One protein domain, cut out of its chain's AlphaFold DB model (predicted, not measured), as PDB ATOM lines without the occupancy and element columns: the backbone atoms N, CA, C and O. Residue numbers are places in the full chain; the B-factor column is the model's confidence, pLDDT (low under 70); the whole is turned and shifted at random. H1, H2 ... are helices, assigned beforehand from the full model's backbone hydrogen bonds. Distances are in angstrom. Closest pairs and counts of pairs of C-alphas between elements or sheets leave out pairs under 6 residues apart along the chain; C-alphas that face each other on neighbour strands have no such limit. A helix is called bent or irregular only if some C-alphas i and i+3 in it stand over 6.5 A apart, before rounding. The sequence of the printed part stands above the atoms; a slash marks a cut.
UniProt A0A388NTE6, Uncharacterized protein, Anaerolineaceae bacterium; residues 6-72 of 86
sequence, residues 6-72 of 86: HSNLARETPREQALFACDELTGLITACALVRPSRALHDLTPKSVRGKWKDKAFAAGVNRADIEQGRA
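AT A GLANCE: This is residues 6 to 72 of the 86 residues of an uncharacterized protein of Anaerolineaceae bacterium (UniProt A0A388NTE6). One long, kinked helix, H1, makes most of the length of this domain, and two short helices pack on it at separate places: H2 crosses it about perpendicular near its later end, and H3 folds back beside its kinked earlier part, running the opposite way. A loop, residues 35 to 45, turns round beyond the later end of H1, while residues 6 to 13 lie at the other end of the model, before H1 begins. The printed part has 67 residues with three named helices, in the order H1, H2, H3 along the chain, and no named strand; the class is all helix. The whole is only just loose, close to compact, with a radius of gyration of the C-alphas of 13.1 A. Its outline is elongated, with spans of 41 by 24 by 18 A.

HOW THE PARTS SIT: After residues 6 to 13, the first element is helix H1, residues 14 to 34, the longest helix by residues. It has a kink of 49 degrees near residue 21. It is irregular, but only just: C-alphas 20 and 23 are 6.53 A apart, where about 5 A is the distance in a regular helix, and its line is a rough one. A long link of 11 residues leads to H2, residues 46 to 53. H2 touches H1 with 6 pairs of C-alphas within 8 A, and H1 touches H2 with residues 28 to 32 alone. The closest C-alphas of the two are those of Cys 32 and Val 49, 6.3 A apart. Their lines stand at 85 degrees, about perpendicular, and their centres are 12.8 A apart. A short link of 10 residues then leads to H3, residues 64 to 71. H3 touches H1 with 19 pairs of C-alphas within 8 A, here with residues 17 to 25 of H1 alone. The closest C-alphas are those of Ala 21, where H1 has its kink, and Ile 67, 4.3 A apart. H1 and H3 run opposite ways at a steep tilt of 35.4 degrees, only just steep, and their centres are 9.7 A apart. H2 and H3 are apart, but only just: their closest C-alphas are 8.2 A from each other. In the backbones of H2 and H3 every O i to N i+4 pair is within hydrogen-bond range, and in H1 15 of 17 are.

IN THESE COORDINATES: The printed part begins with His 6, whose C-alpha is at (295.479, 418.000, 366.292). H1 runs from Pro 14, C-alpha at (285.205, 416.961, 382.317), to Leu 34, C-alpha at (302.041, 393.401, 382.684), and is 29.0 A long from first to last C-alpha. H2 runs from Pro 46 to Trp 53, eight residues and 10.4 A. H3 runs from Arg 64 to Arg 71, also eight residues and 11.1 A; it ends with C-alpha 71 at (293.296, 417.293, 383.931).

THE WHOLE: The two C-alphas farthest apart are those of Asn 8, before H1, and Pro 37, in the link from H1 to H2, at 41.3 A. The first and last printed C-alphas, those of His 6 and Ala 72, are 17.2 A apart. The printed part has no cut. The link from H1 to H2 is long, and that from H2 to H3 is short. The mean pLDDT of the printed part is 90.1; by helix it is 91 in H1, 95 in H2 and 86 in H3. One printed residue is under 70, namely residue 72.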
ATOM      1  N   HIS A   6     295.743 417.505 367.648       78.69
ATOM      2  CA  HIS A   6     295.479 418.000 366.292       78.69
ATOM      3  C   HIS A   6     294.010 418.370 366.031       78.69
ATOM      4  O   HIS A   6     293.694 418.920 364.980       78.69
ATOM      5  N   SER A   7     293.098 418.069 366.965       76.25
ATOM      6  CA  SER A   7     291.686 418.429 366.809       76.25
ATOM      7  C   SER A   7     291.437 419.934 366.944       76.25
ATOM      8  O   SER A   7     290.389 420.393 366.504       76.25
ATOM      9  N   ASN A   8     292.367 420.701 367.539       72.12
ATOM     10  CA  ASN A   8     292.236 422.142 367.817       72.12
ATOM     11  C   ASN A   8     290.933 422.541 368.544       72.12
ATOM     12  O   ASN A   8     290.563 423.714 368.577       72.12
ATOM     13  N   LEU A   9     290.242 421.576 369.156       78.88
ATOM     14  CA  LEU A   9     289.029 421.800 369.930       78.88
ATOM     15  C   LEU A   9     289.393 422.050 371.393       78.88
ATOM     16  O   LEU A   9     290.200 421.320 371.978       78.88
ATOM     17  N   ALA A  10     288.761 423.059 371.993       79.12
ATOM     18  CA  ALA A  10     288.837 423.273 373.432       79.12
ATOM     19  C   ALA A  10     288.280 422.057 374.187       79.12
ATOM     20  O   ALA A  10     287.343 421.401 373.733       79.12
ATOM     21  N   ARG A  11     288.855 421.775 375.360       85.19
ATOM     22  CA  ARG A  11     288.322 420.801 376.320       85.19
ATOM     23  C   ARG A  11     287.600 421.584 377.402       85.19
ATOM     24  O   ARG A  11     288.236 422.094 378.326       85.19
ATOM     25  N   GLU A  12     286.291 421.731 377.248       82.19
ATOM     26  CA  GLU A  12     285.473 422.559 378.137       82.19
ATOM     27  C   GLU A  12     284.825 421.730 379.239       82.19
ATOM     28  O   GLU A  12     284.644 422.207 380.359       82.19
ATOM     29  N   THR A  13     284.504 420.476 378.926       86.38
ATOM     30  CA  THR A  13     283.809 419.569 379.835       86.38
ATOM     31  C   THR A  13     284.761 418.551 380.479       86.38
ATOM     32  O   THR A  13     285.735 418.122 379.850       86.38
ATOM     33  N   PRO A  14     284.450 418.051 381.693       86.31
ATOM     34  CA  PRO A  14     285.205 416.961 382.317       86.31
ATOM     35  C   PRO A  14     285.295 415.697 381.452       86.31
ATOM     36  O   PRO A  14     286.275 414.960 381.513       86.31
ATOM     37  N   ARG A  15     284.286 415.440 380.609       88.19
ATOM     38  CA  ARG A  15     284.282 414.306 379.677       88.19
ATOM     39  C   ARG A  15     285.365 414.444 378.608       88.19
ATOM     40  O   ARG A  15     286.041 413.473 378.296       88.19
ATOM     41  N   GLU A  16     285.518 415.632 378.039       86.31
ATOM     42  CA  GLU A  16     286.519 415.930 377.006       86.31
ATOM     43  C   GLU A  16     287.945 415.898 377.558       86.31
ATOM     44  O   GLU A  16     288.858 415.398 376.904       86.31
ATOM     45  N   GLN A  17     288.107 416.390 378.783       84.81
ATOM     46  CA  GLN A  17     289.318 416.281 379.592       84.81
ATOM     47  C   GLN A  17     289.711 414.821 379.844       84.81
ATOM     48  O   GLN A  17     290.827 414.406 379.527       84.81
ATOM     49  N   ALA A  18     288.766 414.021 380.350       87.44
ATOM     50  CA  ALA A  18     288.979 412.604 380.608       87.44
ATOM     51  C   ALA A  18     289.324 411.845 379.323       87.44
ATOM     52  O   ALA A  18     290.273 411.072 379.317       87.44
ATOM     53  N   LEU A  19     288.610 412.108 378.224       88.12
ATOM     54  CA  LEU A  19     288.845 411.437 376.946       88.12
ATOM     55  C   LEU A  19     290.265 411.672 376.412       88.12
ATOM     56  O   LEU A  19     290.862 410.749 375.871       88.12
ATOM     57  N   PHE A  20     290.810 412.875 376.596       87.94
ATOM     58  CA  PHE A  20     292.187 413.196 376.220       87.94
ATOM     59  C   PHE A  20     293.220 412.530 377.146       87.94
ATOM     60  O   PHE A  20     294.203 411.974 376.672       87.94
ATOM     61  N   ALA A  21     292.989 412.527 378.465       89.81
ATOM     62  CA  ALA A  21     293.901 411.880 379.417       89.81
ATOM     63  C   ALA A  21     293.878 410.340 379.340       89.81
ATOM     64  O   ALA A  21     294.847 409.687 379.730       89.81
ATOM     65  N   CYS A  22     292.759 409.754 378.903       90.31
ATOM     66  CA  CYS A  22     292.521 408.314 378.952       90.31
ATOM     67  C   CYS A  22     293.516 407.504 378.121       90.31
ATOM     68  O   CYS A  22     293.922 406.443 378.588       90.31
ATOM     69  N   ASP A  23     293.912 407.974 376.938       86.69
ATOM     70  CA  ASP A  23     294.763 407.201 376.024       86.69
ATOM     71  C   ASP A  23     296.092 406.820 376.701       86.69
ATOM     72  O   ASP A  23     296.372 405.655 376.991       86.69
ATOM     73  N   GLU A  24     296.824 407.830 377.154       91.25
ATOM     74  CA  GLU A  24     298.092 407.667 377.864       91.25
ATOM     75  C   GLU A  24     297.922 406.990 379.240       91.25
ATOM     76  O   GLU A  24     298.734 406.150 379.657       91.25
ATOM     77  N   LEU A  25     296.842 407.305 379.969       92.88
ATOM     78  CA  LEU A  25     296.575 406.705 381.279       92.88
ATOM     79  C   LEU A  25     296.326 405.191 381.173       92.88
ATOM     80  O   LEU A  25     296.790 404.429 382.026       92.88
ATOM     81  N   THR A  26     295.623 404.739 380.133       94.31
ATOM     82  CA  THR A  26     295.370 403.308 379.906       94.31
ATOM     83  C   THR A  26     296.652 402.551 379.568       94.31
ATOM     84  O   THR A  26     296.840 401.435 380.066       94.31
ATOM     85  N   GLY A  27     297.583 403.170 378.836       93.69
ATOM     86  CA  GLY A  27     298.917 402.621 378.587       93.69
ATOM     87  C   GLY A  27     299.699 402.386 379.882       93.69
ATOM     88  O   GLY A  27     300.234 401.295 380.106       93.69
ATOM     89  N   LEU A  28     299.685 403.358 380.800       95.75
ATOM     90  CA  LEU A  28     300.317 403.207 382.114       95.75
ATOM     91  C   LEU A  28     299.674 402.096 382.957       95.75
ATOM     92  O   LEU A  28     300.387 401.302 383.575       95.75
ATOM     93  N   ILE A  29     298.339 402.035 383.005       96.19
ATOM     94  CA  ILE A  29     297.598 401.002 383.751       96.19
ATOM     95  C   ILE A  29     297.923 399.611 383.196       96.19
ATOM     96  O   ILE A  29     298.202 398.687 383.964       96.19
ATOM     97  N   THR A  30     297.963 399.479 381.871       95.94
ATOM     98  CA  THR A  30     298.307 398.229 381.186       95.94
ATOM     99  C   THR A  30     299.736 397.805 381.509       95.94
ATOM    100  O   THR A  30     299.962 396.666 381.919       95.94
ATOM    101  N   ALA A  31     300.701 398.725 381.439       96.06
ATOM    102  CA  ALA A  31     302.080 398.445 381.832       96.06
ATOM    103  C   ALA A  31     302.173 397.984 383.298       96.06
ATOM    104  O   ALA A  31     302.897 397.034 383.605       96.06
ATOM    105  N   CYS A  32     301.414 398.611 384.208       96.56
ATOM    106  CA  CYS A  32     301.356 398.202 385.613       96.56
ATOM    107  C   CYS A  32     300.839 396.767 385.784       96.56
ATOM    108  O   CYS A  32     301.331 396.055 386.659       96.56
ATOM    109  N   ALA A  33     299.873 396.336 384.971       96.50
ATOM    110  CA  ALA A  33     299.380 394.962 385.001       96.50
ATOM    111  C   ALA A  33     300.434 393.975 384.480       96.50
ATOM    112  O   ALA A  33     300.693 392.966 385.132       96.50
ATOM    113  N   LEU A  34     301.094 394.295 383.362       95.56
ATOM    114  CA  LEU A  34     302.041 393.401 382.684       95.56
ATOM    115  C   LEU A  34     303.286 393.051 383.508       95.56
ATOM    116  O   LEU A  34     303.852 391.976 383.319       95.56
ATOM    117  N   VAL A  35     303.710 393.922 384.428       94.31
ATOM    118  CA  VAL A  35     304.869 393.657 385.302       94.31
ATOM    119  C   VAL A  35     304.531 392.872 386.568       94.31
ATOM    120  O   VAL A  35     305.425 392.556 387.350       94.31
ATOM    121  N   ARG A  36     303.253 392.559 386.804       92.44
ATOM    122  CA  ARG A  36     302.839 391.706 387.922       92.44
ATOM    123  C   ARG A  36     302.825 390.234 387.495       92.44
ATOM    124  O   ARG A  36     302.489 389.955 386.346       92.44
ATOM    125  N   PRO A  37     303.080 389.281 388.412       94.12
ATOM    126  CA  PRO A  37     303.051 387.854 388.087       94.12
ATOM    127  C   PRO A  37     301.731 387.384 387.465       94.12
ATOM    128  O   PRO A  37     301.752 386.643 386.490       94.12
ATOM    129  N   SER A  38     300.588 387.856 387.979       95.12
ATOM    130  CA  SER A  38     299.273 387.461 387.458       95.12
ATOM    131  C   SER A  38     298.904 388.114 386.125       95.12
ATOM    132  O   SER A  38     297.960 387.669 385.483       95.12
ATOM    133  N   ARG A  39     299.625 389.168 385.702       93.94
ATOM    134  CA  ARG A  39     299.378 389.942 384.467       93.94
ATOM    135  C   ARG A  39     297.941 390.449 384.299       93.94
ATOM    136  O   ARG A  39     297.528 390.791 383.194       93.94
ATOM    137  N   ALA A  40     297.186 390.513 385.391       93.38
ATOM    138  CA  ALA A  40     295.761 390.763 385.351       93.38
ATOM    139  C   ALA A  40     295.376 392.108 385.972       93.38
ATOM    140  O   ALA A  40     295.933 392.533 386.987       93.38
ATOM    141  N   LEU A  41     294.382 392.758 385.360       93.38
ATOM    142  CA  LEU A  41     293.857 394.052 385.804       93.38
ATOM    143  C   LEU A  41     293.067 393.958 387.114       93.38
ATOM    144  O   LEU A  41     293.109 394.896 387.902       93.38
ATOM    145  N   HIS A  42     292.375 392.840 387.365       93.06
ATOM    146  CA  HIS A  42     291.547 392.656 388.566       93.06
ATOM    147  C   HIS A  42     292.361 392.682 389.867       93.06
ATOM    148  O   HIS A  42     291.853 393.070 390.912       93.06
ATOM    149  N   ASP A  43     293.643 392.345 389.785       90.19
ATOM    150  CA  ASP A  43     294.567 392.386 390.914       90.19
ATOM    151  C   ASP A  43     295.273 393.747 391.079       90.19
ATOM    152  O   ASP A  43     296.148 393.919 391.939       90.19
ATOM    153  N   LEU A  44     294.972 394.716 390.212       94.12
ATOM    154  CA  LEU A  44     295.601 396.027 390.228       94.12
ATOM    155  C   LEU A  44     294.859 396.963 391.184       94.12
ATOM    156  O   LEU A  44     293.642 397.112 391.127       94.12
ATOM    157  N   THR A  45     295.606 397.677 392.025       94.62
ATOM    158  CA  THR A  45     295.032 398.714 392.891       94.62
ATOM    159  C   THR A  45     295.426 400.112 392.412       94.62
ATOM    160  O   THR A  45     296.563 400.314 391.968       94.62
ATOM    161  N   PRO A  46     294.571 401.137 392.604       94.69
ATOM    162  CA  PRO A  46     294.919 402.522 392.275       94.69
ATOM    163  C   PRO A  46     296.179 403.028 392.993       94.69
ATOM    164  O   PRO A  46     296.870 403.926 392.515       94.69
ATOM    165  N   LYS A  47     296.504 402.474 394.169       95.12
ATOM    166  CA  LYS A  47     297.743 402.793 394.897       95.12
ATOM    167  C   LYS A  47     298.985 402.339 394.122       95.12
ATOM    168  O   LYS A  47     299.957 403.087 394.069       95.12
ATOM    169  N   SER A  48     298.936 401.165 393.496       93.56
ATOM    170  CA  SER A  48     300.053 400.610 392.721       93.56
ATOM    171  C   SER A  48     300.339 401.449 391.476       93.56
ATOM    172  O   SER A  48     301.488 401.814 391.231       93.56
ATOM    173  N   VAL A  49     299.284 401.853 390.758       95.25
ATOM    174  CA  VAL A  49     299.391 402.743 389.588       95.25
ATOM    175  C   VAL A  49     299.972 404.098 389.984       95.25
ATOM    176  O   VAL A  49     300.922 404.567 389.367       95.25
ATOM    177  N   ARG A  50     299.479 404.703 391.075       94.38
ATOM    178  CA  ARG A  50     300.019 405.972 391.599       94.38
ATOM    179  C   ARG A  50     301.470 405.865 392.071       94.38
ATOM    180  O   ARG A  50     302.192 406.857 392.026       94.38
ATOM    181  N   GLY A  51     301.903 404.690 392.527       95.00
ATOM    182  CA  GLY A  51     303.309 404.425 392.826       95.00
ATOM    183  C   GLY A  51     304.165 404.477 391.561       95.00
ATOM    184  O   GLY A  51     305.141 405.221 391.510       95.00
ATOM    185  N   LYS A  52     303.747 403.752 390.516       94.50
ATOM    186  CA  LYS A  52     304.446 403.690 389.223       94.50
ATOM    187  C   LYS A  52     304.389 404.982 388.414       94.50
ATOM    188  O   LYS A  52     305.333 405.279 387.697       94.50
ATOM    189  N   TRP A  53     303.352 405.796 388.593       93.62
ATOM    190  CA  TRP A  53     303.256 407.137 388.010       93.62
ATOM    191  C   TRP A  53     304.512 407.989 388.260       93.62
ATOM    192  O   TRP A  53     304.996 408.667 387.352       93.62
ATOM    193  N   LYS A  54     305.051 407.927 389.486       92.62
ATOM    194  CA  LYS A  54     306.206 408.727 389.927       92.62
ATOM    195  C   LYS A  54     307.533 408.246 389.336       92.62
ATOM    196  O   LYS A  54     308.476 409.028 389.245       92.62
ATOM    197  N   ASP A  55     307.601 406.979 388.948       95.69
ATOM    198  CA  ASP A  55     308.762 406.382 388.299       95.69
ATOM    199  C   ASP A  55     308.714 406.720 386.807       95.69
ATOM    200  O   ASP A  55     307.955 406.122 386.052       95.69
ATOM    201  N   LYS A  56     309.486 407.727 386.385       92.81
ATOM    202  CA  LYS A  56     309.501 408.200 384.990       92.81
ATOM    203  C   LYS A  56     310.157 407.210 384.023       92.81
ATOM    204  O   LYS A  56     309.875 407.279 382.832       92.81
ATOM    205  N   ALA A  57     311.018 406.315 384.515       95.38
ATOM    206  CA  ALA A  57     311.654 405.294 383.686       95.38
ATOM    207  C   ALA A  57     310.680 404.148 383.379       95.38
ATOM    208  O   ALA A  57     310.702 403.566 382.294       95.38
ATOM    209  N   PHE A  58     309.781 403.846 384.316       95.75
ATOM    210  CA  PHE A  58     308.703 402.898 384.082       95.75
ATOM    211  C   PHE A  58     307.722 403.417 383.025       95.75
ATOM    212  O   PHE A  58     307.221 404.535 383.137       95.75
ATOM    213  N   ALA A  59     307.403 402.589 382.025       95.31
ATOM    214  CA  ALA A  59     306.536 402.980 380.911       95.31
ATOM    215  C   ALA A  59     306.971 404.333 380.306       95.31
ATOM    216  O   ALA A  59     306.184 405.273 380.219       95.31
ATOM    217  N   ALA A  60     308.255 404.448 379.945       94.81
ATOM    218  CA  ALA A  60     308.849 405.682 379.423       94.81
ATOM    219  C   ALA A  60     308.181 406.196 378.132       94.81
ATOM    220  O   ALA A  60     308.282 407.379 377.829       94.81
ATOM    221  N   GLY A  61     307.477 405.323 377.402       91.44
ATOM    222  CA  GLY A  61     306.670 405.707 376.242       91.44
ATOM    223  C   GLY A  61     305.380 406.457 376.585       91.44
ATOM    224  O   GLY A  61     304.799 407.049 375.689       91.44
ATOM    225  N   VAL A  62     304.940 406.456 377.851       92.25
ATOM    226  CA  VAL A  62     303.732 407.178 378.277       92.25
ATOM    227  C   VAL A  62     304.030 408.664 378.438       92.25
ATOM    228  O   VAL A  62     304.849 409.058 379.286       92.25
ATOM    229  N   ASN A  63     303.295 409.500 377.707       91.81
ATOM    230  CA  ASN A  63     303.366 410.945 377.841       91.81
ATOM    231  C   ASN A  63     302.579 411.424 379.073       91.81
ATOM    232  O   ASN A  63     301.395 411.757 379.037       91.81
ATOM    233  N   ARG A  64     303.279 411.513 380.207       92.06
ATOM    234  CA  ARG A  64     302.707 412.005 381.474       92.06
ATOM    235  C   ARG A  64     302.230 413.457 381.398       92.06
ATOM    236  O   ARG A  64     301.337 413.825 382.158       92.06
ATOM    237  N   ALA A  65     302.816 414.274 380.520       90.19
ATOM    238  CA  ALA A  65     302.389 415.657 380.344       90.19
ATOM    239  C   ALA A  65     301.002 415.730 379.697       90.19
ATOM    240  O   ALA A  65     300.212 416.578 380.096       90.19
ATOM    241  N   ASP A  66     300.671 414.807 378.791       88.00
ATOM    242  CA  ASP A  66     299.342 414.738 378.175       88.00
ATOM    243  C   ASP A  66     298.275 414.308 379.188       88.00
ATOM    244  O   ASP A  66     297.206 414.910 379.270       88.00
ATOM    245  N   ILE A  67     298.586 413.351 380.064       88.81
ATOM    246  CA  ILE A  67     297.679 412.960 381.158       88.81
ATOM    247  C   ILE A  67     297.413 414.150 382.097       88.81
ATOM    248  O   ILE A  67     296.271 414.395 382.489       88.81
ATOM    249  N   GLU A  68     298.453 414.913 382.441       88.69
ATOM    250  CA  GLU A  68     298.330 416.100 383.293       88.69
ATOM    251  C   GLU A  68     297.589 417.243 382.582       88.69
ATOM    252  O   GLU A  68     296.718 417.886 383.165       88.69
ATOM    253  N   GLN A  69     297.866 417.460 381.297       84.12
ATOM    254  CA  GLN A  69     297.169 418.437 380.467       84.12
ATOM    255  C   GLN A  69     295.683 418.100 380.331       84.12
ATOM    256  O   GLN A  69     294.859 419.010 380.323       84.12
ATOM    257  N   GLY A  70     295.321 416.819 380.246       80.25
ATOM    258  CA  GLY A  70     293.924 416.400 380.230       80.25
ATOM    259  C   GLY A  70     293.183 416.739 381.517       80.25
ATOM    260  O   GLY A  70     291.984 416.975 381.468       80.25
ATOM    261  N   ARG A  71     293.879 416.842 382.656       74.88
ATOM    262  CA  ARG A  71     293.296 417.293 383.931       74.88
ATOM    263  C   ARG A  71     293.024 418.800 383.952       74.88
ATOM    264  O   ARG A  71     292.114 419.246 384.647       74.88
ATOM    265  N   ALA A  72     293.817 419.583 383.223       67.44
ATOM    266  CA  ALA A  72     293.662 421.026 383.134       67.44
ATOM    267  C   ALA A  72     292.619 421.409 382.070       67.44
ATOM    268  O   ALA A  72     292.508 420.793 381.010       67.44
TER     269      ALA A  72